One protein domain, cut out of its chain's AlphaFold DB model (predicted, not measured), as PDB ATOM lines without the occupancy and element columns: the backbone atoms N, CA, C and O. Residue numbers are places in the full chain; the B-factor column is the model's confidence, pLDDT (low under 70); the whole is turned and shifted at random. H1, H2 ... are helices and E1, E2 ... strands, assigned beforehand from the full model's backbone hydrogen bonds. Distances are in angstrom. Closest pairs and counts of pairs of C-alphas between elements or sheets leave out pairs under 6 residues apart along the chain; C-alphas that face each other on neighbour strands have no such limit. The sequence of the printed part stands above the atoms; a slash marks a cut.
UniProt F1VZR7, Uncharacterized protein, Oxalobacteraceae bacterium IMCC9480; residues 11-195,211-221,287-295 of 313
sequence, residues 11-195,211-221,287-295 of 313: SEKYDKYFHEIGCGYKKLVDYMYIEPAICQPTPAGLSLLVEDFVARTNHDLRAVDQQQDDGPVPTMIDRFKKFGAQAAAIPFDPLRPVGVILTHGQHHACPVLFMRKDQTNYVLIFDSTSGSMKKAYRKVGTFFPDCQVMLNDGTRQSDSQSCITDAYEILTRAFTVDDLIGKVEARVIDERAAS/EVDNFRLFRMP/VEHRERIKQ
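What this domain is: This is residues 11 to 195, 211 to 221 and 287 to 295 of the 313 residues of an uncharacterized protein of Oxalobacteraceae bacterium IMCC9480 (UniProt F1VZR7). A strongly twisted sheet of six strands has H2, H5 and H6 on one face and H3 on the other, while a two-strand ribbon, E1 and E4, leads away past H2 towards the small hairpin E2 and E3. H8 packs on E4 and H2. The printed part has 205 residues, with eight named helices and ten named strands in the order H1 E1 E2 E3 E4 H2 E5 H3 E6 E7 E8 H4 E9 H5 H6 H7 E10 H8. The large sheet runs E5 E6 E7 E8 E9 E10 and is mixed, as is the class, helices and strands. The whole is compact, with a radius of gyration of the C-alphas of 17.8 A and spans of 53 by 39 by 39 A.

How they stand to each other: Start at H1, residues 11 to 14, close but not clearly touching H8, residues 287 to 295. E1, residues 18 to 22, is antiparallel to E4, residues 37 to 41; look for N 19 and O 40, 2.9 A apart. E2, residues 27 to 29, and E3, residues 32 to 34, form a hairpin, with N 27 and O 34 at 2.8 A. H2, residues 43 to 56, touches H8 with residues 45 to 49 alone, about perpendicular at 79 degrees; their closest C-alphas, Gly 45 and Ile 293, are 6.3 A apart. H2 is over E5, residues 60 to 65, at a height over the sheet of 8.6 A. H3, residues 76 to 88, is on the opposite face, over E6, residues 98 to 104, and E7, residues 108 to 117; E5, H3 and E6 make a strand-helix-strand unit, two parallel neighbour strands with a helix between them along the chain, and its crossover is right-handed; N 62 of E5 and O 99 of E6 are 2.9 A apart, within hydrogen-bond range. E6, E7, residues 108 to 117, and E8, residues 120 to 125, form a meander, each strand antiparallel to the one before. H4, residues 134 to 137, only grazes the sheet; E8, H4 and E9, residues 147 to 152, make another right-handed unit. H5, residues 163 to 174, and H6, residues 180 to 185, are on H2's face; H7, residues 191 to 194, is not on the sheet. E10, residues 215 to 218, is parallel to E9. H2, H3, H5, H6 and H8 have every O i to N i+4 pair within hydrogen-bond range.

Where its parts are: Find C-alpha 11 at (21.265, -9.487, 53.259), where H1 begins. E7 spans 29.3 A, H2 19.9 A. H8 ends at C-alpha 295, (18.386, 1.846, 45.468).

The domain as a whole: C-alphas 195 and 211 are 13.8 A apart across one cut, 221 and 287 25.7 A across the other. Of the links printed whole, none is long. pLDDT is under 70 in 44 residues, among them 22 to 37.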
ATOM      1  N   SER A  11      20.843  -8.474  54.242       54.53
ATOM      2  CA  SER A  11      21.265  -9.487  53.259       54.53
ATOM      3  C   SER A  11      20.057 -10.171  52.608       54.53
ATOM      4  O   SER A  11      19.889 -10.088  51.393       54.53
ATOM      5  N   GLU A  12      19.129 -10.710  53.411       65.00
ATOM      6  CA  GLU A  12      17.964 -11.462  52.904       65.00
ATOM      7  C   GLU A  12      17.042 -10.624  52.005       65.00
ATOM      8  O   GLU A  12      16.425 -11.131  51.063       65.00
ATOM      9  N   LYS A  13      16.964  -9.311  52.258       80.75
ATOM     10  CA  LYS A  13      16.163  -8.377  51.456       80.75
ATOM     11  C   LYS A  13      16.601  -8.348  49.988       80.75
ATOM     12  O   LYS A  13      15.756  -8.169  49.102       80.75
ATOM     13  N   TYR A  14      17.902  -8.485  49.731       88.25
ATOM     14  CA  TYR A  14      18.481  -8.302  48.403       88.25
ATOM     15  C   TYR A  14      18.888  -9.600  47.704       88.25
ATOM     16  O   TYR A  14      19.067  -9.579  46.485       88.25
ATOM     17  N   ASP A  15      18.949 -10.721  48.425       84.88
ATOM     18  CA  ASP A  15      19.374 -12.027  47.900       84.88
ATOM     19  C   ASP A  15      18.545 -12.507  46.699       84.88
ATOM     20  O   ASP A  15      19.043 -13.216  45.825       84.88
ATOM     21  N   LYS A  16      17.278 -12.082  46.600       88.62
ATOM     22  CA  LYS A  16      16.436 -12.380  45.430       88.62
ATOM     23  C   LYS A  16      16.789 -11.580  44.174       88.62
ATOM     24  O   LYS A  16      16.233 -11.877  43.122       88.62
ATOM     25  N   TYR A  17      17.624 -10.546  44.275       91.69
ATOM     26  CA  TYR A  17      17.912  -9.619  43.179       91.69
ATOM     27  C   TYR A  17      19.342  -9.726  42.653       91.69
ATOM     28  O   TYR A  17      19.536  -9.554  41.451       91.69
ATOM     29  N   PHE A  18      20.330 -10.080  43.470       89.62
ATOM     30  CA  PHE A  18      21.692 -10.353  43.002       89.62
ATOM     31  C   PHE A  18      22.373 -11.412  43.867       89.62
ATOM     32  O   PHE A  18      22.012 -11.601  45.024       89.62
ATOM     33  N   HIS A  19      23.402 -12.051  43.312       85.62
ATOM     34  CA  HIS A  19      24.291 -12.931  44.065       85.62
ATOM     35  C   HIS A  19      25.710 -12.402  44.067       85.62
ATOM     36  O   HIS A  19      26.261 -12.064  43.020       85.62
ATOM     37  N   GLU A  20      26.310 -12.393  45.251       83.38
ATOM     38  CA  GLU A  20      27.739 -12.177  45.410       83.38
ATOM     39  C   GLU A  20      28.452 -13.519  45.292       83.38
ATOM     40  O   GLU A  20      28.320 -14.401  46.142       83.38
ATOM     41  N   ILE A  21      29.189 -13.694  44.200       72.81
ATOM     42  CA  ILE A  21      29.884 -14.938  43.892       72.81
ATOM     43  C   ILE A  21      31.377 -14.676  44.039       72.81
ATOM     44  O   ILE A  21      31.955 -13.877  43.296       72.81
ATOM     45  N   GLY A  22      32.010 -15.330  45.015       65.69
ATOM     46  CA  GLY A  22      33.462 -15.286  45.179       65.69
ATOM     47  C   GLY A  22      34.141 -15.830  43.924       65.69
ATOM     48  O   GLY A  22      33.862 -16.952  43.502       65.69
ATOM     49  N   CYS A  23      35.006 -15.038  43.288       56.38
ATOM     50  CA  CYS A  23      35.547 -15.407  41.978       56.38
ATOM     51  C   CYS A  23      36.807 -16.291  42.038       56.38
ATOM     52  O   CYS A  23      37.398 -16.564  40.995       56.38
ATOM     53  N   GLY A  24      37.246 -16.754  43.214       52.28
ATOM     54  CA  GLY A  24      38.358 -17.705  43.341       52.28
ATOM     55  C   GLY A  24      39.721 -17.185  42.864       52.28
ATOM     56  O   GLY A  24      40.604 -17.979  42.545       52.28
ATOM     57  N   TYR A  25      39.926 -15.866  42.777       55.12
ATOM     58  CA  TYR A  25      41.202 -15.284  42.359       55.12
ATOM     59  C   TYR A  25      41.635 -14.098  43.197       55.12
ATOM     60  O   TYR A  25      40.811 -13.408  43.759       55.12
ATOM     61  N   LYS A  26      42.938 -13.823  43.262       47.50
ATOM     62  CA  LYS A  26      43.517 -12.937  44.272       47.50
ATOM     63  C   LYS A  26      43.916 -11.573  43.695       47.50
ATOM     64  O   LYS A  26      44.762 -11.500  42.807       47.50
ATOM     65  N   LYS A  27      43.377 -10.478  44.237       42.72
ATOM     66  CA  LYS A  27      43.867  -9.103  44.047       42.72
ATOM     67  C   LYS A  27      44.778  -8.745  45.221       42.72
ATOM     68  O   LYS A  27      44.349  -8.856  46.363       42.72
ATOM     69  N   LEU A  28      46.014  -8.325  44.953       38.84
ATOM     70  CA  LEU A  28      46.900  -7.806  45.997       38.84
ATOM     71  C   LEU A  28      46.451  -6.384  46.372       38.84
ATOM     72  O   LEU A  28      46.487  -5.487  45.531       38.84
ATOM     73  N   VAL A  29      46.011  -6.193  47.611       41.59
ATOM     74  CA  VAL A  29      45.676  -4.897  48.216       41.59
ATOM     75  C   VAL A  29      46.389  -4.858  49.562       41.59
ATOM     76  O   VAL A  29      46.199  -5.769  50.358       41.59
ATOM     77  N   ASP A  30      47.254  -3.867  49.792       29.81
ATOM     78  CA  ASP A  30      48.015  -3.717  51.047       29.81
ATOM     79  C   ASP A  30      48.698  -5.015  51.517       29.81
ATOM     80  O   ASP A  30      48.616  -5.411  52.676       29.81
ATOM     81  N   TYR A  31      49.361  -5.713  50.587       30.28
ATOM     82  CA  TYR A  31      50.034  -7.004  50.812       30.28
ATOM     83  C   TYR A  31      49.111  -8.185  51.174       30.28
ATOM     84  O   TYR A  31      49.599  -9.292  51.402       30.28
ATOM     85  N   MET A  32      47.789  -7.995  51.154       28.00
ATOM     86  CA  MET A  32      46.790  -9.048  51.320       28.00
ATOM     87  C   MET A  32      46.183  -9.452  49.978       28.00
ATOM     88  O   MET A  32      45.917  -8.626  49.108       28.00
ATOM     89  N   TYR A  33      45.936 -10.746  49.817       43.88
ATOM     90  CA  TYR A  33      45.256 -11.291  48.652       43.88
ATOM     91  C   TYR A  33      43.746 -11.352  48.908       43.88
ATOM     92  O   TYR A  33      43.300 -12.165  49.712       43.88
ATOM     93  N   ILE A  34      42.967 -10.517  48.219       41.88
ATOM     94  CA  ILE A  34      41.501 -10.463  48.328       41.88
ATOM     95  C   ILE A  34      40.872 -11.149  47.119       41.88
ATOM     96  O   ILE A  34      41.290 -10.887  45.992       41.88
ATOM     97  N   GLU A  35      39.849 -11.974  47.332       53.41
ATOM     98  CA  GLU A  35      39.009 -12.482  46.248       53.41
ATOM     99  C   GLU A  35      37.911 -11.474  45.907       53.41
ATOM    100  O   GLU A  35      36.999 -11.291  46.713       53.41
ATOM    101  N   PRO A  36      37.965 -10.764  44.763       62.38
ATOM    102  CA  PRO A  36      36.860  -9.900  44.396       62.38
ATOM    103  C   PRO A  36      35.649 -10.770  44.047       62.38
ATOM    104  O   PRO A  36      35.757 -11.750  43.306       62.38
ATOM    105  N   ALA A  37      34.494 -10.405  44.589       69.19
ATOM    106  CA  ALA A  37      33.227 -11.004  44.212       69.19
ATOM    107  C   ALA A  37      32.721 -10.376  42.909       69.19
ATOM    108  O   ALA A  37      32.943  -9.192  42.646       69.19
ATOM    109  N   ILE A  38      32.029 -11.170  42.100       79.38
ATOM    110  CA  ILE A  38      31.145 -10.643  41.067       79.38
ATOM    111  C   ILE A  38      29.739 -10.610  41.643       79.38
ATOM    112  O   ILE A  38      29.284 -11.584  42.240       79.38
ATOM    113  N   CYS A  39      29.072  -9.472  41.502       86.75
ATOM    114  CA  CYS A  39      27.708  -9.290  41.978       86.75
ATOM    115  C   CYS A  39      26.759  -9.474  40.788       86.75
ATOM    116  O   CYS A  39      26.326  -8.498  40.176       86.75
ATOM    117  N   GLN A  40      26.514 -10.724  40.385       87.19
ATOM    118  CA  GLN A  40      25.694 -10.999  39.206       87.19
ATOM    119  C   GLN A  40      24.213 -10.725  39.530       87.19
ATOM    120  O   GLN A  40      23.695 -11.292  40.498       87.19
ATOM    121  N   PRO A  41      23.501  -9.903  38.734       91.75
ATOM    122  CA  PRO A  41      22.059  -9.765  38.869       91.75
ATOM    123  C   PRO A  41      21.362 -11.109  38.642       91.75
ATOM    124  O   PRO A  41      21.698 -11.856  37.727       91.75
ATOM    125  N   THR A  42      20.358 -11.405  39.455       91.56
ATOM    126  CA  THR A  42      19.368 -12.446  39.143       91.56
ATOM    127  C   THR A  42      18.427 -11.953  38.036       91.56
ATOM    128  O   THR A  42      18.412 -10.750  37.763       91.56
ATOM    129  N   PRO A  43      17.565 -12.806  37.452       90.25
ATOM    130  CA  PRO A  43      16.505 -12.337  36.559       90.25
ATOM    131  C   PRO A  43      15.651 -11.203  37.148       90.25
ATOM    132  O   PRO A  43      15.398 -10.218  36.465       90.25
ATOM    133  N   ALA A  44      15.289 -11.272  38.434       92.19
ATOM    134  CA  ALA A  44      14.520 -10.212  39.088       92.19
ATOM    135  C   ALA A  44      15.317  -8.901  39.217       92.19
ATOM    136  O   ALA A  44      14.772  -7.817  39.014       92.19
ATOM    137  N   GLY A  45      16.611  -8.983  39.538       95.06
ATOM    138  CA  GLY A  45      17.487  -7.807  39.566       95.06
ATOM    139  C   GLY A  45      17.722  -7.217  38.179       95.06
ATOM    140  O   GLY A  45      17.736  -5.999  38.022       95.06
ATOM    141  N   LEU A  46      17.847  -8.069  37.160       95.94
ATOM    142  CA  LEU A  46      17.949  -7.655  35.768       95.94
ATOM    143  C   LEU A  46      16.684  -6.915  35.317       95.94
ATOM    144  O   LEU A  46      16.806  -5.866  34.692       95.94
ATOM    145  N   SER A  47      15.491  -7.406  35.668       95.31
ATOM    146  CA  SER A  47      14.230  -6.710  35.382       95.31
ATOM    147  C   SER A  47      14.213  -5.297  35.966       95.31
ATOM    148  O   SER A  47      13.841  -4.365  35.260       95.31
ATOM    149  N   LEU A  48      14.699  -5.102  37.199       96.56
ATOM    150  CA  LEU A  48      14.806  -3.765  37.800       96.56
ATOM    151  C   LEU A  48      15.742  -2.840  37.012       96.56
ATOM    152  O   LEU A  48      15.407  -1.679  36.784       96.56
ATOM    153  N   LEU A  49      16.907  -3.343  36.591       97.12
ATOM    154  CA  LEU A  49      17.858  -2.570  35.784       97.12
ATOM    155  C   LEU A  49      17.276  -2.209  34.412       97.12
ATOM    156  O   LEU A  49      17.431  -1.079  33.957       97.12
ATOM    157  N   VAL A  50      16.584  -3.150  33.766       96.75
ATOM    158  CA  VAL A  50      15.915  -2.919  32.481       96.75
ATOM    159  C   VAL A  50      14.800  -1.883  32.618       96.75
ATOM    160  O   VAL A  50      14.759  -0.945  31.828       96.75
ATOM    161  N   GLU A  51      13.940  -1.998  33.632       95.62
ATOM    162  CA  GLU A  51      12.880  -1.020  33.910       95.62
ATOM    163  C   GLU A  51      13.457   0.383  34.149       95.62
ATOM    164  O   GLU A  51      12.963   1.358  33.584       95.62
ATOM    165  N   ASP A  52      14.544   0.491  34.919       96.31
ATOM    166  CA  ASP A  52      15.248   1.758  35.139       96.31
ATOM    167  C   ASP A  52      15.843   2.338  33.846       96.31
ATOM    168  O   ASP A  52      15.732   3.537  33.587       96.31
ATOM    169  N   PHE A  53      16.467   1.503  33.011       96.12
ATOM    170  CA  PHE A  53      17.018   1.934  31.729       96.12
ATOM    171  C   PHE A  53      15.926   2.430  30.777       96.12
ATOM    172  O   PHE A  53      16.068   3.506  30.195       96.12
ATOM    173  N   VAL A  54      14.825   1.690  30.645       95.19
ATOM    174  CA  VAL A  54      13.692   2.071  29.790       95.19
ATOM    175  C   VAL A  54      13.010   3.334  30.313       95.19
ATOM    176  O   VAL A  54      12.624   4.176  29.517       95.19
ATOM    177  N   ALA A  55      12.906   3.528  31.630       93.81
ATOM    178  CA  ALA A  55      12.325   4.746  32.198       93.81
ATOM    179  C   ALA A  55      13.194   5.997  31.968       93.81
ATOM    180  O   ALA A  55      12.671   7.103  31.834       93.81
ATOM    181  N   ARG A  56      14.526   5.841  31.937       93.88
ATOM    182  CA  ARG A  56      15.481   6.950  31.740       93.88
ATOM    183  C   ARG A  56      15.833   7.212  30.280       93.88
ATOM    184  O   ARG A  56      16.449   8.233  29.978       93.88
ATOM    185  N   THR A  57      15.491   6.294  29.386       92.12
ATOM    186  CA  THR A  57      15.796   6.378  27.956       92.12
ATOM    187  C   THR A  57      14.518   6.241  27.131       92.12
ATOM    188  O   THR A  57      13.431   6.109  27.670       92.12
ATOM    189  N   ASN A  58      14.620   6.314  25.804       87.94
ATOM    190  CA  ASN A  58      13.499   6.006  24.907       87.94
ATOM    191  C   ASN A  58      13.737   4.692  24.133       87.94
ATOM    192  O   ASN A  58      13.210   4.489  23.037       87.94
ATOM    193  N   HIS A  59      14.595   3.821  24.672       93.75
ATOM    194  CA  HIS A  59      14.942   2.538  24.069       93.75
ATOM    195  C   HIS A  59      14.006   1.433  24.565       93.75
ATOM    196  O   HIS A  59      13.607   1.422  25.727       93.75
ATOM    197  N   ASP A  60      13.663   0.491  23.684       94.00
ATOM    198  CA  ASP A  60      12.871  -0.691  24.034       94.00
ATOM    199  C   ASP A  60      13.827  -1.825  24.415       94.00
ATOM    200  O   ASP A  60      14.416  -2.464  23.543       94.00
ATOM    201  N   LEU A  61      14.028  -2.026  25.717       95.31
ATOM    202  CA  LEU A  61      14.823  -3.116  26.276       95.31
ATOM    203  C   LEU A  61      13.932  -3.999  27.147       95.31
ATOM    204  O   LEU A  61      13.141  -3.503  27.944       95.31
ATOM    205  N   ARG A  62      14.081  -5.316  27.015       93.69
ATOM    206  CA  ARG A  62      13.289  -6.311  27.747       93.69
ATOM    207  C   ARG A  62      14.197  -7.366  28.366       93.69
ATOM    208  O   ARG A  62      15.212  -7.731  27.777       93.69
ATOM    209  N   ALA A  63      13.806  -7.893  29.520       91.44
ATOM    210  CA  ALA A  63      14.392  -9.095  30.106       91.44
ATOM    211  C   ALA A  63      13.335 -10.200  30.116       91.44
ATOM    212  O   ALA A  63      12.203  -9.956  30.531       91.44
ATOM    213  N   VAL A  64      13.692 -11.394  29.646       87.50
ATOM    214  CA  VAL A  64      12.792 -12.556  29.629       87.50
ATOM    215  C   VAL A  64      13.530 -13.745  30.221       87.50
ATOM    216  O   VAL A  64      14.584 -14.135  29.714       87.50
ATOM    217  N   ASP A  65      12.964 -14.327  31.276       85.75
ATOM    218  CA  ASP A  65      13.540 -15.483  31.953       85.75
ATOM    219  C   ASP A  65      12.869 -16.789  31.537       85.75
ATOM    220  O   ASP A  65      11.707 -17.049  31.837       85.75
ATOM    221  N   GLN A  66      13.636 -17.657  30.887       74.69
ATOM    222  CA  GLN A  66      13.149 -18.930  30.367       74.69
ATOM    223  C   GLN A  66      12.921 -19.994  31.441       74.69
ATOM    224  O   GLN A  66      12.315 -21.019  31.137       74.69
ATOM    225  N   GLN A  67      13.413 -19.795  32.671       69.19
ATOM    226  CA  GLN A  67      13.103 -20.709  33.776       69.19
ATOM    227  C   GLN A  67      11.658 -20.579  34.266       69.19
ATOM    228  O   GLN A  67      11.125 -21.546  34.804       69.19
ATOM    229  N   GLN A  68      11.026 -19.413  34.090       55.34
ATOM    230  CA  GLN A  68       9.667 -19.171  34.580       55.34
ATOM    231  C   GLN A  68       8.597 -19.835  33.707       55.34
ATOM    232  O   GLN A  68       7.543 -20.205  34.217       55.34
ATOM    233  N   ASP A  69       8.894 -20.041  32.423       52.97
ATOM    234  CA  ASP A  69       7.914 -20.529  31.453       52.97
ATOM    235  C   ASP A  69       7.849 -22.058  31.340       52.97
ATOM    236  O   ASP A  69       6.914 -22.555  30.728       52.97
ATOM    237  N   ASP A  70       8.801 -22.824  31.894       48.66
ATOM    238  CA  ASP A  70       8.773 -24.294  31.845       48.66
ATOM    239  C   ASP A  70       9.867 -24.943  32.715       48.66
ATOM    240  O   ASP A  70      10.969 -24.413  32.861       48.66
ATOM    241  N   GLY A  71       9.602 -26.159  33.211       52.59
ATOM    242  CA  GLY A  71      10.567 -26.991  33.943       52.59
ATOM    243  C   GLY A  71      11.896 -27.256  33.200       52.59
ATOM    244  O   GLY A  71      12.071 -26.871  32.040       52.59
ATOM    245  N   PRO A  72      12.866 -27.938  33.845       54.81
ATOM    246  CA  PRO A  72      14.230 -28.074  33.337       54.81
ATOM    247  C   PRO A  72      14.253 -28.628  31.908       54.81
ATOM    248  O   PRO A  72      13.914 -29.781  31.650       54.81
ATOM    249  N   VAL A  73      14.669 -27.781  30.967       55.78
ATOM    250  CA  VAL A  73      14.771 -28.149  29.555       55.78
ATOM    251  C   VAL A  73      15.921 -29.156  29.390       55.78
ATOM    252  O   VAL A  73      17.066 -28.808  29.709       55.78
ATOM    253  N   PRO A  74      15.659 -30.379  28.888       53.16
ATOM    254  CA  PRO A  74      16.595 -31.501  28.978       53.16
ATOM    255  C   PRO A  74      17.819 -31.353  28.069       53.16
ATOM    256  O   PRO A  74      18.863 -31.936  28.352       53.16
ATOM    257  N   THR A  75      17.726 -30.570  26.986       57.47
ATOM    258  CA  THR A  75      18.850 -30.364  26.066       57.47
ATOM    259  C   THR A  75      19.052 -28.902  25.688       57.47
ATOM    260  O   THR A  75      18.137 -28.082  25.663       57.47
ATOM    261  N   MET A  76      20.289 -28.572  25.331       57.31
ATOM    262  CA  MET A  76      20.665 -27.249  24.841       57.31
ATOM    263  C   MET A  76      19.991 -26.894  23.505       57.31
ATOM    264  O   MET A  76      19.695 -25.731  23.258       57.31
ATOM    265  N   ILE A  77      19.692 -27.886  22.658       63.34
ATOM    266  CA  ILE A  77      18.933 -27.672  21.418       63.34
ATOM    267  C   ILE A  77      17.517 -27.201  21.744       63.34
ATOM    268  O   ILE A  77      17.033 -26.270  21.110       63.34
ATOM    269  N   ASP A  78      16.870 -27.799  22.741       65.00
ATOM    270  CA  ASP A  78      15.524 -27.395  23.146       65.00
ATOM    271  C   ASP A  78      15.520 -25.984  23.752       65.00
ATOM    272  O   ASP A  78      14.587 -25.222  23.505       65.00
ATOM    273  N   ARG A  79      16.607 -25.581  24.432       66.62
ATOM    274  CA  ARG A  79      16.811 -24.180  24.847       66.62
ATOM    275  C   ARG A  79      16.872 -23.246  23.639       66.62
ATOM    276  O   ARG A  79      16.166 -22.248  23.620       66.62
ATOM    277  N   PHE A  80      17.632 -23.598  22.598       66.75
ATOM    278  CA  PHE A  80      17.691 -22.808  21.361       66.75
ATOM    279  C   PHE A  80      16.353 -22.735  20.619       66.75
ATOM    280  O   PHE A  80      16.043 -21.700  20.037       66.75
ATOM    281  N   LYS A  81      15.548 -23.803  20.643       69.50
ATOM    282  CA  LYS A  81      14.201 -23.787  20.053       69.50
ATOM    283  C   LYS A  81      13.266 -22.845  20.807       69.50
ATOM    284  O   LYS A  81      12.580 -22.053  20.175       69.50
ATOM    285  N   LYS A  82      13.257 -22.913  22.142       70.06
ATOM    286  CA  LYS A  82      12.450 -22.019  22.990       70.06
ATOM    287  C   LYS A  82      12.883 -20.568  22.849       70.06
ATOM    288  O   LYS A  82      12.042 -19.707  22.623       70.06
ATOM    289  N   PHE A  83      14.194 -20.335  22.879       68.50
ATOM    290  CA  PHE A  83      14.814 -19.064  22.522       68.50
ATOM    291  C   PHE A  83      14.303 -18.563  21.173       68.50
ATOM    292  O   PHE A  83      13.785 -17.458  21.108       68.50
ATOM    293  N   GLY A  84      14.378 -19.388  20.124       69.88
ATOM    294  CA  GLY A  84      13.925 -19.023  18.785       69.88
ATOM    295  C   GLY A  84      12.439 -18.675  18.742       69.88
ATOM    296  O   GLY A  84      12.077 -17.673  18.142       69.88
ATOM    297  N   ALA A  85      11.589 -19.450  19.420       74.56
ATOM    298  CA  ALA A  85      10.146 -19.216  19.468       74.56
ATOM    299  C   ALA A  85       9.769 -17.927  20.218       74.56
ATOM    300  O   ALA A  85       8.978 -17.139  19.708       74.56
ATOM    301  N   GLN A  86      10.354 -17.687  21.397       72.19
ATOM    302  CA  GLN A  86      10.127 -16.452  22.158       72.19
ATOM    303  C   GLN A  86      10.642 -15.234  21.393       72.19
ATOM    304  O   GLN A  86       9.935 -14.241  21.281       72.19
ATOM    305  N   ALA A  87      11.841 -15.332  20.819       70.56
ATOM    306  CA  ALA A  87      12.441 -14.278  20.014       70.56
ATOM    307  C   ALA A  87      11.631 -13.990  18.729       70.56
ATOM    308  O   ALA A  87      11.499 -12.833  18.347       70.56
ATOM    309  N   ALA A  88      11.031 -15.004  18.095       73.50
ATOM    310  CA  ALA A  88      10.173 -14.835  16.915       73.50
ATOM    311  C   ALA A  88       8.839 -14.129  17.214       73.50
ATOM    312  O   ALA A  88       8.236 -13.560  16.307       73.50
ATOM    313  N   ALA A  89       8.382 -14.134  18.470       79.06
ATOM    314  CA  ALA A  89       7.186 -13.406  18.889       79.06
ATOM    315  C   ALA A  89       7.436 -11.901  19.113       79.06
ATOM    316  O   ALA A  89       6.494 -11.146  19.357       79.06
ATOM    317  N   ILE A  90       8.694 -11.452  19.053       79.25
ATOM    318  CA  ILE A  90       9.077 -10.068  19.339       79.25
ATOM    319  C   ILE A  90       8.908  -9.244  18.061       79.25
ATOM    320  O   ILE A  90       9.531  -9.553  17.044       79.25
ATOM    321  N   PRO A  91       8.051  -8.206  18.070       81.25
ATOM    322  CA  PRO A  91       7.788  -7.431  16.871       81.25
ATOM    323  C   PRO A  91       9.009  -6.589  16.491       81.25
ATOM    324  O   PRO A  91       9.617  -5.934  17.338       81.25
ATOM    325  N   PHE A  92       9.321  -6.556  15.196       83.75
ATOM    326  CA  PHE A  92      10.273  -5.601  14.639       83.75
ATOM    327  C   PHE A  92       9.614  -4.227  14.547       83.75
ATOM    328  O   PHE A  92       8.679  -4.029  13.767       83.75
ATOM    329  N   ASP A  93      10.114  -3.273  15.324       83.00
ATOM    330  CA  ASP A  93       9.719  -1.875  15.201       83.00
ATOM    331  C   ASP A  93      10.505  -1.239  14.030       83.00
ATOM    332  O   ASP A  93      11.738  -1.297  13.998       83.00
ATOM    333  N   PRO A  94       9.827  -0.674  13.013       79.75
ATOM    334  CA  PRO A  94      10.498  -0.081  11.859       79.75
ATOM    335  C   PRO A  94      11.237   1.223  12.186       79.75
ATOM    336  O   PRO A  94      12.031   1.672  11.361       79.75
ATOM    337  N   LEU A  95      10.960   1.849  13.334       83.00
ATOM    338  CA  LEU A  95      11.514   3.149  13.717       83.00
ATOM    339  C   LEU A  95      12.641   3.041  14.741       83.00
ATOM    340  O   LEU A  95      13.456   3.958  14.842       83.00
ATOM    341  N   ARG A  96      12.691   1.956  15.517       89.00
ATOM    342  CA  ARG A  96      13.676   1.804  16.589       89.00
ATOM    343  C   ARG A  96      14.082   0.349  16.816       89.00
ATOM    344  O   ARG A  96      13.279  -0.556  16.625       89.00
ATOM    345  N   PRO A  97      15.325   0.114  17.257       94.12
ATOM    346  CA  PRO A  97      15.761  -1.205  17.694       94.12
ATOM    347  C   PRO A  97      14.992  -1.682  18.936       94.12
ATOM    348  O   PRO A  97      14.671  -0.879  19.815       94.12
ATOM    349  N   VAL A  98      14.782  -2.996  19.037       94.88
ATOM    350  CA  VAL A  98      14.247  -3.674  20.230       94.88
ATOM    351  C   VAL A  98      15.318  -4.614  20.777       94.88
ATOM    352  O   VAL A  98      15.782  -5.510  20.075       94.88
ATOM    353  N   GLY A  99      15.739  -4.405  22.019       95.19
ATOM    354  CA  GLY A  99      16.743  -5.211  22.711       95.19
ATOM    355  C   GLY A  99      16.098  -6.174  23.695       95.19
ATOM    356  O   GLY A  99      15.139  -5.837  24.386       95.19
ATOM    357  N   VAL A 100      16.620  -7.392  23.769       93.50
ATOM    358  CA  VAL A 100      16.057  -8.459  24.593       93.50
ATOM    359  C   VAL A 100      17.184  -9.256  25.224       93.50
ATOM    360  O   VAL A 100      18.037  -9.808  24.532       93.50
ATOM    361  N   ILE A 101      17.179  -9.336  26.550       93.38
ATOM    362  CA  ILE A 101      18.092 -10.171  27.322       93.38
ATOM    363  C   ILE A 101      17.343 -11.439  27.695       93.38
ATOM    364  O   ILE A 101      16.442 -11.420  28.534       93.38
ATOM    365  N   LEU A 102      17.709 -12.540  27.049       87.88
ATOM    366  CA  LEU A 102      17.121 -13.849  27.301       87.88
ATOM    367  C   LEU A 102      17.953 -14.561  28.363       87.88
ATOM    368  O   LEU A 102      19.107 -14.904  28.107       87.88
ATOM    369  N   THR A 103      17.391 -14.773  29.552       86.38
ATOM    370  CA  THR A 103      18.070 -15.463  30.656       86.38
ATOM    371  C   THR A 103      17.570 -16.892  30.815       86.38
ATOM    372  O   THR A 103      16.431 -17.221  30.493       86.38
ATOM    373  N   HIS A 104      18.433 -17.765  31.325       79.88
ATOM    374  CA  HIS A 104      18.050 -19.071  31.851       79.88
ATOM    375  C   HIS A 104      18.383 -19.074  33.339       79.88
ATOM    376  O   HIS A 104      19.465 -19.525  33.740       79.88
ATOM    377  N   GLY A 105      17.474 -18.530  34.146       78.75
ATOM    378  CA  GLY A 105      17.738 -18.253  35.547       78.75
ATOM    379  C   GLY A 105      19.024 -17.453  35.695       78.75
ATOM    380  O   GLY A 105      19.223 -16.424  35.057       78.75
ATOM    381  N   GLN A 106      19.942 -17.990  36.490       74.88
ATOM    382  CA  GLN A 106      21.236 -17.370  36.783       74.88
ATOM    383  C   GLN A 106      22.406 -18.009  36.029       74.88
ATOM    384  O   GLN A 106      23.565 -17.689  36.282       74.88
ATOM    385  N   HIS A 107      22.118 -18.962  35.143       75.62
ATOM    386  CA  HIS A 107      23.146 -19.807  34.537       75.62
ATOM    387  C   HIS A 107      23.689 -19.256  33.225       75.62
ATOM    388  O   HIS A 107      24.814 -19.580  32.855       75.62
ATOM    389  N   HIS A 108      22.869 -18.511  32.484       83.25
ATOM    390  CA  HIS A 108      23.257 -17.945  31.199       83.25
ATOM    391  C   HIS A 108      22.368 -16.763  30.830       83.25
ATOM    392  O   HIS A 108      21.182 -16.753  31.172       83.25
ATOM    393  N   ALA A 109      22.923 -15.834  30.057       88.12
ATOM    394  CA  ALA A 109      22.182 -14.771  29.401       88.12
ATOM    395  C   ALA A 109      22.623 -14.623  27.946       88.12
ATOM    396  O   ALA A 109      23.807 -14.704  27.623       88.12
ATOM    397  N   CYS A 110      21.655 -14.383  27.069       89.00
ATOM    398  CA  CYS A 110      21.881 -14.149  25.656       89.00
ATOM    399  C   CYS A 110      21.247 -12.807  25.256       89.00
ATOM    400  O   CYS A 110      20.019 -12.714  25.182       89.00
ATOM    401  N   PRO A 111      22.062 -11.766  25.023       93.75
ATOM    402  CA  PRO A 111      21.587 -10.494  24.498       93.75
ATOM    403  C   PRO A 111      21.279 -10.598  22.999       93.75
ATOM    404  O   PRO A 111      22.119 -11.038  22.204       93.75
ATOM    405  N   VAL A 112      20.086 -10.152  22.618       93.62
ATOM    406  CA  VAL A 112      19.590 -10.130  21.240       93.62
ATOM    407  C   VAL A 112      19.072  -8.738  20.911       93.62
ATOM    408  O   VAL A 112      18.371  -8.128  21.714       93.62
ATOM    409  N   LEU A 113      19.398  -8.239  19.726       95.44
ATOM    410  CA  LEU A 113      18.916  -6.964  19.218       95.44
ATOM    411  C   LEU A 113      18.194  -7.181  17.889       95.44
ATOM    412  O   LEU A 113      18.770  -7.700  16.932       95.44
ATOM    413  N   PHE A 114      16.934  -6.769  17.843       94.56
ATOM    414  CA  PHE A 114      16.087  -6.783  16.660       94.56
ATOM    415  C   PHE A 114      16.110  -5.396  16.035       94.56
ATOM    416  O   PHE A 114      15.818  -4.401  16.700       94.56
ATOM    417  N   MET A 115      16.484  -5.319  14.764       94.19
ATOM    418  CA  MET A 115      16.605  -4.054  14.043       94.19
ATOM    419  C   MET A 115      16.110  -4.189  12.608       94.19
ATOM    420  O   MET A 115      16.071  -5.288  12.058       94.19
ATOM    421  N   ARG A 116      15.788  -3.060  11.973       92.12
ATOM    422  CA  ARG A 116      15.441  -3.000  10.553       92.12
ATOM    423  C   ARG A 116      16.286  -1.948   9.837       92.12
ATOM    424  O   ARG A 116      16.431  -0.840  10.343       92.12
ATOM    425  N   LYS A 117      16.810  -2.283   8.655       90.19
ATOM    426  CA  LYS A 117      17.513  -1.360   7.743       90.19
ATOM    427  C   LYS A 117      17.149  -1.702   6.308       90.19
ATOM    428  O   LYS A 117      17.142  -2.875   5.954       90.19
ATOM    429  N   ASP A 118      16.798  -0.695   5.510       86.69
ATOM    430  CA  ASP A 118      16.497  -0.835   4.077       86.69
ATOM    431  C   ASP A 118      15.568  -2.025   3.766       86.69
ATOM    432  O   ASP A 118      15.843  -2.872   2.923       86.69
ATOM    433  N   GLN A 119      14.460  -2.107   4.514       86.19
ATOM    434  CA  GLN A 119      13.454  -3.183   4.487       86.19
ATOM    435  C   GLN A 119      13.894  -4.560   5.006       86.19
ATOM    436  O   GLN A 119      13.016  -5.391   5.230       86.19
ATOM    437  N   THR A 120      15.175  -4.773   5.288       90.94
ATOM    438  CA  THR A 120      15.716  -6.024   5.831       90.94
ATOM    439  C   THR A 120      15.629  -6.044   7.355       90.94
ATOM    440  O   THR A 120      15.995  -5.075   8.023       90.94
ATOM    441  N   ASN A 121      15.144  -7.157   7.907       93.19
ATOM    442  CA  ASN A 121      15.104  -7.409   9.345       93.19
ATOM    443  C   ASN A 121      16.399  -8.101   9.788       93.19
ATOM    444  O   ASN A 121      16.840  -9.059   9.153       93.19
ATOM    445  N   TYR A 122      16.989  -7.642  10.886       94.06
ATOM    446  CA  TYR A 122      18.235  -8.161  11.444       94.06
ATOM    447  C   TYR A 122      18.012  -8.662  12.865       94.06
ATOM    448  O   TYR A 122      17.439  -7.958  13.697       94.06
ATOM    449  N   VAL A 123      18.524  -9.856  13.151       93.88
ATOM    450  CA  VAL A 123      18.612 -10.414  14.504       93.88
ATOM    451  C   VAL A 123      20.086 -10.490  14.865       93.88
ATOM    452  O   VAL A 123      20.795 -11.382  14.401       93.88
ATOM    453  N   LEU A 124      20.561  -9.542  15.669       95.19
ATOM    454  CA  LEU A 124      21.946  -9.502  16.129       95.19
ATOM    455  C   LEU A 124      22.044 -10.186  17.493       95.19
ATOM    456  O   LEU A 124      21.327  -9.826  18.422       95.19
ATOM    457  N   ILE A 125      22.928 -11.168  17.619       93.75
ATOM    458  CA  ILE A 125      23.130 -11.953  18.837       93.75
ATOM    459  C   ILE A 125      24.543 -11.690  19.355       93.75
ATOM    460  O   ILE A 125      25.519 -11.920  18.634       93.75
ATOM    461  N   PHE A 126      24.652 -11.244  20.609       94.12
ATOM    462  CA  PHE A 126      25.921 -10.874  21.246       94.12
ATOM    463  C   PHE A 126      26.313 -11.812  22.404       94.12
ATOM    464  O   PHE A 126      26.786 -11.363  23.449       94.12
ATOM    465  N   ASP A 127      26.119 -13.123  22.248       90.69
ATOM    466  CA  ASP A 127      26.456 -14.116  23.276       90.69
ATOM    467  C   ASP A 127      27.959 -14.090  23.629       90.69
ATOM    468  O   ASP A 127      28.845 -14.367  22.813       90.69
ATOM    469  N   SER A 128      28.255 -13.774  24.892       87.38
ATOM    470  CA  SER A 128      29.609 -13.688  25.446       87.38
ATOM    471  C   SER A 128      30.365 -15.026  25.412       87.38
ATOM    472  O   SER A 128      31.599 -15.042  25.469       87.38
ATOM    473  N   THR A 129      29.648 -16.142  25.258       81.88
ATOM    474  CA  THR A 129      30.164 -17.516  25.226       81.88
ATOM    475  C   THR A 129      30.123 -18.162  23.835       81.88
ATOM    476  O   THR A 129      30.622 -19.280  23.670       81.88
ATOM    477  N   SER A 130      29.635 -17.449  22.810       77.75
ATOM    478  CA  SER A 130      29.255 -17.980  21.485       77.75
ATOM    479  C   SER A 130      30.316 -18.831  20.768       77.75
ATOM    480  O   SER A 130      29.982 -19.724  19.981       77.75
ATOM    481  N   GLY A 131      31.604 -18.586  21.034       68.00
ATOM    482  CA  GLY A 131      32.731 -19.249  20.378       68.00
ATOM    483  C   GLY A 131      32.706 -20.781  20.448       68.00
ATOM    484  O   GLY A 131      33.127 -21.426  19.487       68.00
ATOM    485  N   SER A 132      32.169 -21.373  21.520       65.31
ATOM    486  CA  SER A 132      32.009 -22.831  21.660       65.31
ATOM    487  C   SER A 132      30.718 -23.374  21.031       65.31
ATOM    488  O   SER A 132      30.580 -24.586  20.867       65.31
ATOM    489  N   MET A 133      29.792 -22.496  20.628       71.75
ATOM    490  CA  MET A 133      28.393 -22.839  20.348       71.75
ATOM    491  C   MET A 133      27.888 -22.463  18.947       71.75
ATOM    492  O   MET A 133      26.719 -22.699  18.633       71.75
ATOM    493  N   LYS A 134      28.756 -21.965  18.057       79.94
ATOM    494  CA  LYS A 134      28.403 -21.491  16.697       79.94
ATOM    495  C   LYS A 134      27.495 -22.451  15.912       79.94
ATOM    496  O   LYS A 134      26.513 -22.037  15.304       79.94
ATOM    497  N   LYS A 135      27.784 -23.760  15.952       77.69
ATOM    498  CA  LYS A 135      26.990 -24.789  15.244       77.69
ATOM    499  C   LYS A 135      25.548 -24.888  15.748       77.69
ATOM    500  O   LYS A 135      24.661 -25.207  14.964       77.69
ATOM    501  N   ALA A 136      25.318 -24.657  17.039       74.88
ATOM    502  CA  ALA A 136      23.977 -24.690  17.607       74.88
ATOM    503  C   ALA A 136      23.187 -23.437  17.208       74.88
ATOM    504  O   ALA A 136      22.036 -23.556  16.796       74.88
ATOM    505  N   TYR A 137      23.843 -22.273  17.199       79.44
ATOM    506  CA  TYR A 137      23.251 -21.011  16.758       79.44
ATOM    507  C   TYR A 137      22.861 -20.980  15.279       79.44
ATOM    508  O   TYR A 137      21.884 -20.325  14.938       79.44
ATOM    509  N   ARG A 138      23.509 -21.750  14.395       81.69
ATOM    510  CA  ARG A 138      23.029 -21.882  13.003       81.69
ATOM    511  C   ARG A 138      21.577 -22.351  12.914       81.69
ATOM    512  O   ARG A 138      20.856 -21.944  12.012       81.69
ATOM    513  N   LYS A 139      21.130 -23.183  13.863       78.12
ATOM    514  CA  LYS A 139      19.734 -23.634  13.932       78.12
ATOM    515  C   LYS A 139      18.785 -22.525  14.379       78.12
ATOM    516  O   LYS A 139      17.600 -22.627  14.120       78.12
ATOM    517  N   VAL A 140      19.282 -21.474  15.029       78.19
ATOM    518  CA  VAL A 140      18.465 -20.300  15.358       78.19
ATOM    519  C   VAL A 140      18.015 -19.596  14.074       78.19
ATOM    520  O   VAL A 140      16.867 -19.177  13.988       78.19
ATOM    521  N   GLY A 141      18.865 -19.559  13.040       79.06
ATOM    522  CA  GLY A 141      18.535 -18.953  11.745       79.06
ATOM    523  C   GLY A 141      17.268 -19.514  11.088       79.06
ATOM    524  O   GLY A 141      16.543 -18.770  10.435       79.06
ATOM    525  N   THR A 142      16.929 -20.788  11.330       81.81
ATOM    526  CA  THR A 142      15.713 -21.402  10.768       81.81
ATOM    527  C   THR A 142      14.416 -20.887  11.393       81.81
ATOM    528  O   THR A 142      13.356 -21.095  10.814       81.81
ATOM    529  N   PHE A 143      14.471 -20.250  12.568       80.56
ATOM    530  CA  PHE A 143      13.298 -19.626  13.198       80.56
ATOM    531  C   PHE A 143      13.012 -18.224  12.652       80.56
ATOM    532  O   PHE A 143      11.937 -17.689  12.897       80.56
ATOM    533  N   PHE A 144      13.950 -17.652  11.891       84.88
ATOM    534  CA  PHE A 144      13.860 -16.302  11.336       84.88
ATOM    535  C   PHE A 144      14.128 -16.300   9.825       84.88
ATOM    536  O   PHE A 144      15.065 -15.636   9.386       84.88
ATOM    537  N   PRO A 145      13.352 -17.042   9.012       84.81
ATOM    538  CA  PRO A 145      13.636 -17.208   7.583       84.81
ATOM    539  C   PRO A 145      13.682 -15.879   6.810       84.81
ATOM    540  O   PRO A 145      14.449 -15.758   5.861       84.81
ATOM    541  N   ASP A 146      12.927 -14.876   7.263       87.75
ATOM    542  CA  ASP A 146      12.838 -13.552   6.631       87.75
ATOM    543  C   ASP A 146      13.805 -12.514   7.233       87.75
ATOM    544  O   ASP A 146      13.702 -11.319   6.948       87.75
ATOM    545  N   CYS A 147      14.725 -12.934   8.108       90.94
ATOM    546  CA  CYS A 147      15.686 -12.042   8.760       90.94
ATOM    547  C   CYS A 147      17.125 -12.467   8.481       90.94
ATOM    548  O   CYS A 147      17.424 -13.656   8.414       90.94
ATOM    549  N   GLN A 148      18.042 -11.502   8.451       92.31
ATOM    550  CA  GLN A 148      19.475 -11.761   8.565       92.31
ATOM    551  C   GLN A 148      19.836 -11.980  10.038       92.31
ATOM    552  O   GLN A 148      19.809 -11.052  10.848       92.31
ATOM    553  N   VAL A 149      20.168 -13.217  10.399       91.94
ATOM    554  CA  VAL A 149      20.602 -13.584  11.749       91.94
ATOM    555  C   VAL A 149      22.119 -13.516  11.820       91.94
ATOM    556  O   VAL A 149      22.818 -14.197  11.074       91.94
ATOM    557  N   MET A 150      22.640 -12.709  12.735       93.88
ATOM    558  CA  MET A 150      24.070 -12.472  12.877       93.88
ATOM    559  C   MET A 150      24.516 -12.769  14.304       93.88
ATOM    560  O   MET A 150      23.929 -12.268  15.258       93.88
ATOM    561  N   LEU A 151      25.568 -13.570  14.461       92.62
ATOM    562  CA  LEU A 151      26.144 -13.926  15.760       92.62
ATOM    563  C   LEU A 151      27.568 -13.383  15.886       92.62
ATOM    564  O   LEU A 151      28.378 -13.549  14.970       92.62
ATOM    565  N   ASN A 152      27.888 -12.792  17.036       92.31
ATOM    566  CA  ASN A 152      29.252 -12.370  17.326       92.31
ATOM    567  C   ASN A 152      30.208 -13.570  17.289       92.31
ATOM    568  O   ASN A 152      29.960 -14.618  17.891       92.31
ATOM    569  N   ASP A 153      31.337 -13.409  16.616       88.69
ATOM    570  CA  ASP A 153      32.328 -14.463  16.495       88.69
ATOM    571  C   ASP A 153      33.256 -14.504  17.708       88.69
ATOM    572  O   ASP A 153      33.990 -13.558  17.973       88.69
ATOM    573  N   GLY A 154      33.265 -15.635  18.412       82.50
ATOM    574  CA  GLY A 154      34.234 -15.916  19.467       82.50
ATOM    575  C   GLY A 154      33.718 -15.685  20.886       82.50
ATOM    576  O   GLY A 154      32.682 -15.082  21.131       82.50
ATOM    577  N   THR A 155      34.467 -16.212  21.849       83.62
ATOM    578  CA  THR A 155      34.128 -16.148  23.276       83.62
ATOM    579  C   THR A 155      34.793 -14.928  23.912       83.62
ATOM    580  O   THR A 155      36.024 -14.841  23.927       83.62
ATOM    581  N   ARG A 156      33.981 -14.010  24.444       85.69
ATOM    582  CA  ARG A 156      34.397 -12.776  25.135       85.69
ATOM    583  C   ARG A 156      34.618 -12.996  26.624       85.69
ATOM    584  O   ARG A 156      35.573 -12.453  27.179       85.69
ATOM    585  N   GLN A 157      33.754 -13.799  27.234       82.56
ATOM    586  CA  GLN A 157      33.752 -14.098  28.659       82.56
ATOM    587  C   GLN A 157      34.756 -15.214  28.991       82.56
ATOM    588  O   GLN A 157      34.858 -16.218  28.286       82.56
ATOM    589  N   SER A 158      35.524 -15.017  30.057       77.75
ATOM    590  CA  SER A 158      36.493 -15.970  30.607       77.75
ATOM    591  C   SER A 158      35.996 -16.633  31.889       77.75
ATOM    592  O   SER A 158      36.362 -17.778  32.146       77.75
ATOM    593  N   ASP A 159      35.221 -15.915  32.706       75.94
ATOM    594  CA  ASP A 159      34.612 -16.467  33.919       75.94
ATOM    595  C   ASP A 159      33.294 -17.207  33.618       75.94
ATOM    596  O   ASP A 159      32.838 -17.266  32.479       75.94
ATOM    597  N   SER A 160      32.663 -17.799  34.631       71.75
ATOM    598  CA  SER A 160      31.371 -18.487  34.490       71.75
ATOM    599  C   SER A 160      30.175 -17.681  35.005       71.75
ATOM    600  O   SER A 160      29.077 -18.220  35.062       71.75
ATOM    601  N   GLN A 161      30.374 -16.421  35.407       78.12
ATOM    602  CA  GLN A 161      29.459 -15.713  36.314       78.12
ATOM    603  C   GLN A 161      29.129 -14.279  35.884       78.12
ATOM    604  O   GLN A 161      28.360 -13.602  36.557       78.12
ATOM    605  N   SER A 162      29.721 -13.777  34.802       85.81
ATOM    606  CA  SER A 162      29.511 -12.399  34.336       85.81
ATOM    607  C   SER A 162      28.493 -12.272  33.205       85.81
ATOM    608  O   SER A 162      28.240 -11.160  32.747       85.81
ATOM    609  N   CYS A 163      27.882 -13.376  32.767       88.19
ATOM    610  CA  CYS A 163      27.066 -13.412  31.552       88.19
ATOM    611  C   CYS A 163      25.852 -12.472  31.593       88.19
ATOM    612  O   CYS A 163      25.579 -11.802  30.600       88.19
ATOM    613  N   ILE A 164      25.153 -12.360  32.730       92.12
ATOM    614  CA  ILE A 164      23.992 -11.461  32.864       92.12
ATOM    615  C   ILE A 164      24.436  -9.993  32.865       92.12
ATOM    616  O   ILE A 164      23.828  -9.159  32.193       92.12
ATOM    617  N   THR A 165      25.526  -9.684  33.572       93.25
ATOM    618  CA  THR A 165      26.123  -8.341  33.598       93.25
ATOM    619  C   THR A 165      26.599  -7.919  32.206       93.25
ATOM    620  O   THR A 165      26.297  -6.808  31.779       93.25
ATOM    621  N   ASP A 166      27.289  -8.803  31.475       93.50
ATOM    622  CA  ASP A 166      27.726  -8.562  30.093       93.50
ATOM    623  C   ASP A 166      26.542  -8.304  29.161       93.50
ATOM    624  O   ASP A 166      26.564  -7.342  28.396       93.50
ATOM    625  N   ALA A 167      25.501  -9.136  29.247       95.25
ATOM    626  CA  ALA A 167      24.341  -9.032  28.374       95.25
ATOM    627  C   ALA A 167      23.620  -7.685  28.519       95.25
ATOM    628  O   ALA A 167      23.248  -7.077  27.513       95.25
ATOM    629  N   TYR A 168      23.461  -7.208  29.759       96.44
ATOM    630  CA  TYR A 168      22.892  -5.892  30.031       96.44
ATOM    631  C   TYR A 168      23.769  -4.771  29.471       96.44
ATOM    632  O   TYR A 168      23.288  -3.974  28.668       96.44
ATOM    633  N   GLU A 169      25.060  -4.753  29.813       94.69
ATOM    634  CA  GLU A 169      25.985  -3.710  29.358       94.69
ATOM    635  C   GLU A 169      26.080  -3.639  27.831       94.69
ATOM    636  O   GLU A 169      26.120  -2.560  27.237       94.69
ATOM    637  N   ILE A 170      26.083  -4.790  27.163       95.31
ATOM    638  CA  ILE A 170      26.206  -4.833  25.712       95.31
ATOM    639  C   ILE A 170      24.979  -4.292  25.008       95.31
ATOM    640  O   ILE A 170      25.142  -3.523  24.061       95.31
ATOM    641  N   LEU A 171      23.767  -4.641  25.446       96.19
ATOM    642  CA  LEU A 171      22.574  -4.092  24.807       96.19
ATOM    643  C   LEU A 171      22.401  -2.608  25.107       96.19
ATOM    644  O   LEU A 171      22.101  -1.856  24.181       96.19
ATOM    645  N   THR A 172      22.645  -2.163  26.344       95.31
ATOM    646  CA  THR A 172      22.551  -0.733  26.678       95.31
ATOM    647  C   THR A 172      23.538   0.094  25.857       95.31
ATOM    648  O   THR A 172      23.171   1.165  25.377       95.31
ATOM    649  N   ARG A 173      24.748  -0.425  25.596       93.12
ATOM    650  CA  ARG A 173      25.701   0.220  24.687       93.12
ATOM    651  C   ARG A 173      25.306   0.110  23.217       93.12
ATOM    652  O   ARG A 173      25.488   1.075  22.481       93.12
ATOM    653  N   ALA A 174      24.780  -1.026  22.767       95.50
ATOM    654  CA  ALA A 174      24.408  -1.231  21.366       95.50
ATOM    655  C   ALA A 174      23.374  -0.205  20.880       95.50
ATOM    656  O   ALA A 174      23.466   0.259  19.746       95.50
ATOM    657  N   PHE A 175      22.459   0.224  21.754       94.75
ATOM    658  CA  PHE A 175      21.502   1.290  21.451       94.75
ATOM    659  C   PHE A 175      22.131   2.650  21.136       94.75
ATOM    660  O   PHE A 175      21.491   3.473  20.484       94.75
ATOM    661  N   THR A 176      23.363   2.899  21.585       91.50
ATOM    662  CA  THR A 176      24.057   4.179  21.393       91.50
ATOM    663  C   THR A 176      25.087   4.131  20.265       91.50
ATOM    664  O   THR A 176      25.855   5.079  20.111       91.50
ATOM    665  N   VAL A 177      25.196   3.015  19.537       90.88
ATOM    666  CA  VAL A 177      26.145   2.880  18.426       90.88
ATOM    667  C   VAL A 177      25.485   3.344  17.132       90.88
ATOM    668  O   VAL A 177      24.570   2.699  16.619       90.88
ATOM    669  N   ASP A 178      26.001   4.438  16.578       89.81
ATOM    670  CA  ASP A 178      25.571   4.952  15.278       89.81
ATOM    671  C   ASP A 178      25.861   3.939  14.157       89.81
ATOM    672  O   ASP A 178      26.957   3.377  14.083       89.81
ATOM    673  N   ASP A 179      24.871   3.719  13.283       92.06
ATOM    674  CA  ASP A 179      24.900   2.736  12.183       92.06
ATOM    675  C   ASP A 179      25.472   1.368  12.601       92.06
ATOM    676  O   ASP A 179      26.367   0.800  11.965       92.06
ATOM    677  N   LEU A 180      24.951   0.820  13.703       94.81
ATOM    678  CA  LEU A 180      25.373  -0.488  14.207       94.81
ATOM    679  C   LEU A 180      25.284  -1.585  13.135       94.81
ATOM    680  O   LEU A 180      26.213  -2.381  13.009       94.81
ATOM    681  N   ILE A 181      24.209  -1.613  12.335       94.94
ATOM    682  CA  ILE A 181      24.056  -2.600  11.257       94.94
ATOM    683  C   ILE A 181      25.175  -2.443  10.225       94.94
ATOM    684  O   ILE A 181      25.840  -3.430   9.935       94.94
ATOM    685  N   GLY A 182      25.450  -1.234   9.719       93.56
ATOM    686  CA  GLY A 182      26.528  -1.036   8.745       93.56
ATOM    687  C   GLY A 182      27.902  -1.435   9.292       93.56
ATOM    688  O   GLY A 182      28.682  -2.095   8.602       93.56
ATOM    689  N   LYS A 183      28.181  -1.130  10.568       93.25
ATOM    690  CA  LYS A 183      29.416  -1.558  11.251       93.25
ATOM    691  C   LYS A 183      29.533  -3.077  11.378       93.25
ATOM    692  O   LYS A 183      30.649  -3.595  11.270       93.25
ATOM    693  N   VAL A 184      28.424  -3.767  11.637       93.88
ATOM    694  CA  VAL A 184      28.357  -5.232  11.738       93.88
ATOM    695  C   VAL A 184      28.488  -5.879  10.358       93.88
ATOM    696  O   VAL A 184      29.295  -6.791  10.197       93.88
ATOM    697  N   GLU A 185      27.770  -5.380   9.350       92.94
ATOM    698  CA  GLU A 185      27.820  -5.863   7.963       92.94
ATOM    699  C   GLU A 185      29.232  -5.775   7.381       92.94
ATOM    700  O   GLU A 185      29.726  -6.741   6.798       92.94
ATOM    701  N   ALA A 186      29.933  -4.664   7.628       90.44
ATOM    702  CA  ALA A 186      31.326  -4.480   7.222       90.44
ATOM    703  C   ALA A 186      32.306  -5.471   7.887       90.44
ATOM    704  O   ALA A 186      33.454  -5.586   7.461       90.44
ATOM    705  N   ARG A 187      31.868  -6.181   8.936       89.50
ATOM    706  CA  ARG A 187      32.661  -7.126   9.737       89.50
ATOM    707  C   ARG A 187      32.145  -8.562   9.662       89.50
ATOM    708  O   ARG A 187      32.578  -9.406  10.454       89.50
ATOM    709  N   VAL A 188      31.241  -8.854   8.727       90.94
ATOM    710  CA  VAL A 188      30.776 -10.217   8.465       90.94
ATOM    711  C   VAL A 188      31.951 -11.087   8.018       90.94
ATOM    712  O   VAL A 188      32.748 -10.715   7.159       90.94
ATOM    713  N   ILE A 189      32.065 -12.266   8.623       83.94
ATOM    714  CA  ILE A 189      33.093 -13.252   8.308       83.94
ATOM    715  C   ILE A 189      32.543 -14.177   7.225       83.94
ATOM    716  O   ILE A 189      31.559 -14.886   7.446       83.94
ATOM    717  N   ASP A 190      33.202 -14.207   6.067       73.38
ATOM    718  CA  ASP A 190      32.902 -15.202   5.042       73.38
ATOM    719  C   ASP A 190      33.486 -16.567   5.438       73.38
ATOM    720  O   ASP A 190      34.675 -16.856   5.270       73.38
ATOM    721  N   GLU A 191      32.641 -17.432   5.998       63.12
ATOM    722  CA  GLU A 191      33.030 -18.789   6.383       63.12
ATOM    723  C   GLU A 191      33.403 -19.672   5.178       63.12
ATOM    724  O   GLU A 191      34.156 -20.640   5.347       63.12
ATOM    725  N   ARG A 192      32.944 -19.343   3.957       53.22
ATOM    726  CA  ARG A 192      33.308 -20.100   2.746       53.22
ATOM    727  C   ARG A 192      34.788 -19.921   2.405       53.22
ATOM    728  O   ARG A 192      35.426 -20.886   1.988       53.22
ATOM    729  N   ALA A 193      35.362 -18.749   2.681       44.75
ATOM    730  CA  ALA A 193      36.788 -18.470   2.487       44.75
ATOM    731  C   ALA A 193      37.689 -19.057   3.596       44.75
ATOM    732  O   ALA A 193      38.842 -19.402   3.349       44.75
ATOM    733  N   ALA A 194      37.175 -19.212   4.822       43.47
ATOM    734  CA  ALA A 194      37.938 -19.781   5.943       43.47
ATOM    735  C   ALA A 194      38.052 -21.319   5.883       43.47
ATOM    736  O   ALA A 194      38.980 -21.906   6.440       43.47
ATOM    737  N   SER A 195      37.124 -21.975   5.183       42.31
ATOM    738  CA  SER A 195      37.073 -23.437   5.038       42.31
ATOM    739  C   SER A 195      38.005 -23.975   3.943       42.31
ATOM    740  O   SER A 195      38.247 -25.180   3.877       42.31
ATOM    741  N   GLU A 211      22.687 -25.611   4.898       56.19
ATOM    742  CA  GLU A 211      23.254 -24.266   5.018       56.19
ATOM    743  C   GLU A 211      22.095 -23.265   5.045       56.19
ATOM    744  O   GLU A 211      21.345 -23.128   4.083       56.19
ATOM    745  N   VAL A 212      21.906 -22.623   6.193       60.56
ATOM    746  CA  VAL A 212      20.898 -21.589   6.407       60.56
ATOM    747  C   VAL A 212      21.473 -20.289   5.840       60.56
ATOM    748  O   VAL A 212      22.363 -19.701   6.452       60.56
ATOM    749  N   ASP A 213      21.022 -19.884   4.648       76.31
ATOM    750  CA  ASP A 213      21.607 -18.775   3.861       76.31
ATOM    751  C   ASP A 213      21.469 -17.394   4.540       76.31
ATOM    752  O   ASP A 213      22.174 -16.438   4.217       76.31
ATOM    753  N   ASN A 214      20.598 -17.295   5.547       87.94
ATOM    754  CA  ASN A 214      20.345 -16.085   6.324       87.94
ATOM    755  C   ASN A 214      21.103 -16.022   7.667       87.94
ATOM    756  O   ASN A 214      20.823 -15.136   8.470       87.94
ATOM    757  N   PHE A 215      22.048 -16.934   7.939       89.88
ATOM    758  CA  PHE A 215      22.890 -16.895   9.144       89.88
ATOM    759  C   PHE A 215      24.329 -16.461   8.829       89.88
ATOM    760  O   PHE A 215      24.999 -17.057   7.984       89.88
ATOM    761  N   ARG A 216      24.846 -15.472   9.564       91.50
ATOM    762  CA  ARG A 216      26.211 -14.942   9.418       91.50
ATOM    763  C   ARG A 216      26.924 -14.867  10.769       91.50
ATOM    764  O   ARG A 216      26.306 -14.669  11.813       91.50
ATOM    765  N   LEU A 217      28.248 -14.974  10.742       91.31
ATOM    766  CA  LEU A 217      29.100 -14.582  11.865       91.31
ATOM    767  C   LEU A 217      29.676 -13.195  11.597       91.31
ATOM    768  O   LEU A 217      29.967 -12.871  10.447       91.31
ATOM    769  N   PHE A 218      29.891 -12.401  12.640       91.75
ATOM    770  CA  PHE A 218      30.538 -11.094  12.517       91.75
ATOM    771  C   PHE A 218      31.564 -10.863  13.622       91.75
ATOM    772  O   PHE A 218      31.419 -11.357  14.741       91.75
ATOM    773  N   ARG A 219      32.602 -10.078  13.332       90.06
ATOM    774  CA  ARG A 219      33.500  -9.566  14.376       90.06
ATOM    775  C   ARG A 219      32.848  -8.383  15.077       90.06
ATOM    776  O   ARG A 219      32.320  -7.494  14.413       90.06
ATOM    777  N   MET A 220      32.911  -8.360  16.406       89.88
ATOM    778  CA  MET A 220      32.321  -7.280  17.200       89.88
ATOM    779  C   MET A 220      32.915  -5.913  16.824       89.88
ATOM    780  O   MET A 220      34.142  -5.803  16.757       89.88
ATOM    781  N   PRO A 221      32.078  -4.878  16.621       89.38
ATOM    782  CA  PRO A 221      32.540  -3.494  16.561       89.38
ATOM    783  C   PRO A 221      33.282  -3.098  17.841       89.38
ATOM    784  O   PRO A 221      32.960  -3.573  18.934       89.38
ATOM    785  N   VAL A 287      29.356  -4.509  40.762       89.38
ATOM    786  CA  VAL A 287      29.161  -3.827  42.049       89.38
ATOM    787  C   VAL A 287      28.272  -2.595  41.874       89.38
ATOM    788  O   VAL A 287      27.383  -2.361  42.690       89.38
ATOM    789  N   GLU A 288      28.454  -1.834  40.796       91.44
ATOM    790  CA  GLU A 288      27.605  -0.679  40.473       91.44
ATOM    791  C   GLU A 288      26.147  -1.107  40.226       91.44
ATOM    792  O   GLU A 288      25.222  -0.504  40.775       91.44
ATOM    793  N   HIS A 289      25.931  -2.201  39.490       93.88
ATOM    794  CA  HIS A 289      24.611  -2.808  39.302       93.88
ATOM    795  C   HIS A 289      23.970  -3.221  40.622       93.88
ATOM    796  O   HIS A 289      22.800  -2.918  40.848       93.88
ATOM    797  N   ARG A 290      24.729  -3.868  41.514       93.31
ATOM    798  CA  ARG A 290      24.259  -4.235  42.855       93.31
ATOM    799  C   ARG A 290      23.747  -3.017  43.619       93.31
ATOM    800  O   ARG A 290      22.640  -3.045  44.152       93.31
ATOM    801  N   GLU A 291      24.539  -1.949  43.673       94.62
ATOM    802  CA  GLU A 291      24.151  -0.728  44.386       94.62
ATOM    803  C   GLU A 291      22.941  -0.047  43.736       94.62
ATOM    804  O   GLU A 291      22.036   0.401  44.443       94.62
ATOM    805  N   ARG A 292      22.856  -0.037  42.400       94.88
ATOM    806  CA  ARG A 292      21.681   0.492  41.698       94.88
ATOM    807  C   ARG A 292      20.422  -0.317  42.006       94.88
ATOM    808  O   ARG A 292      19.380   0.269  42.284       94.88
ATOM    809  N   ILE A 293      20.518  -1.644  42.009       95.31
ATOM    810  CA  ILE A 293      19.415  -2.541  42.366       95.31
ATOM    811  C   ILE A 293      18.929  -2.257  43.792       95.31
ATOM    812  O   ILE A 293      17.726  -2.100  43.987       95.31
ATOM    813  N   LYS A 294      19.834  -2.126  44.774       94.81
ATOM    814  CA  LYS A 294      19.458  -1.780  46.159       94.81
ATOM    815  C   LYS A 294      18.637  -0.489  46.214       94.81
ATOM    816  O   LYS A 294      17.550  -0.487  46.783       94.81
ATOM    817  N   GLN A 295      19.102   0.566  45.538       94.75
ATOM    818  CA  GLN A 295      18.386   1.846  45.468       94.75
ATOM    819  C   GLN A 295      16.979   1.702  44.872       94.75
ATOM    820  O   GLN A 295      16.027   2.264  45.408       94.75
TER     821      GLN A 295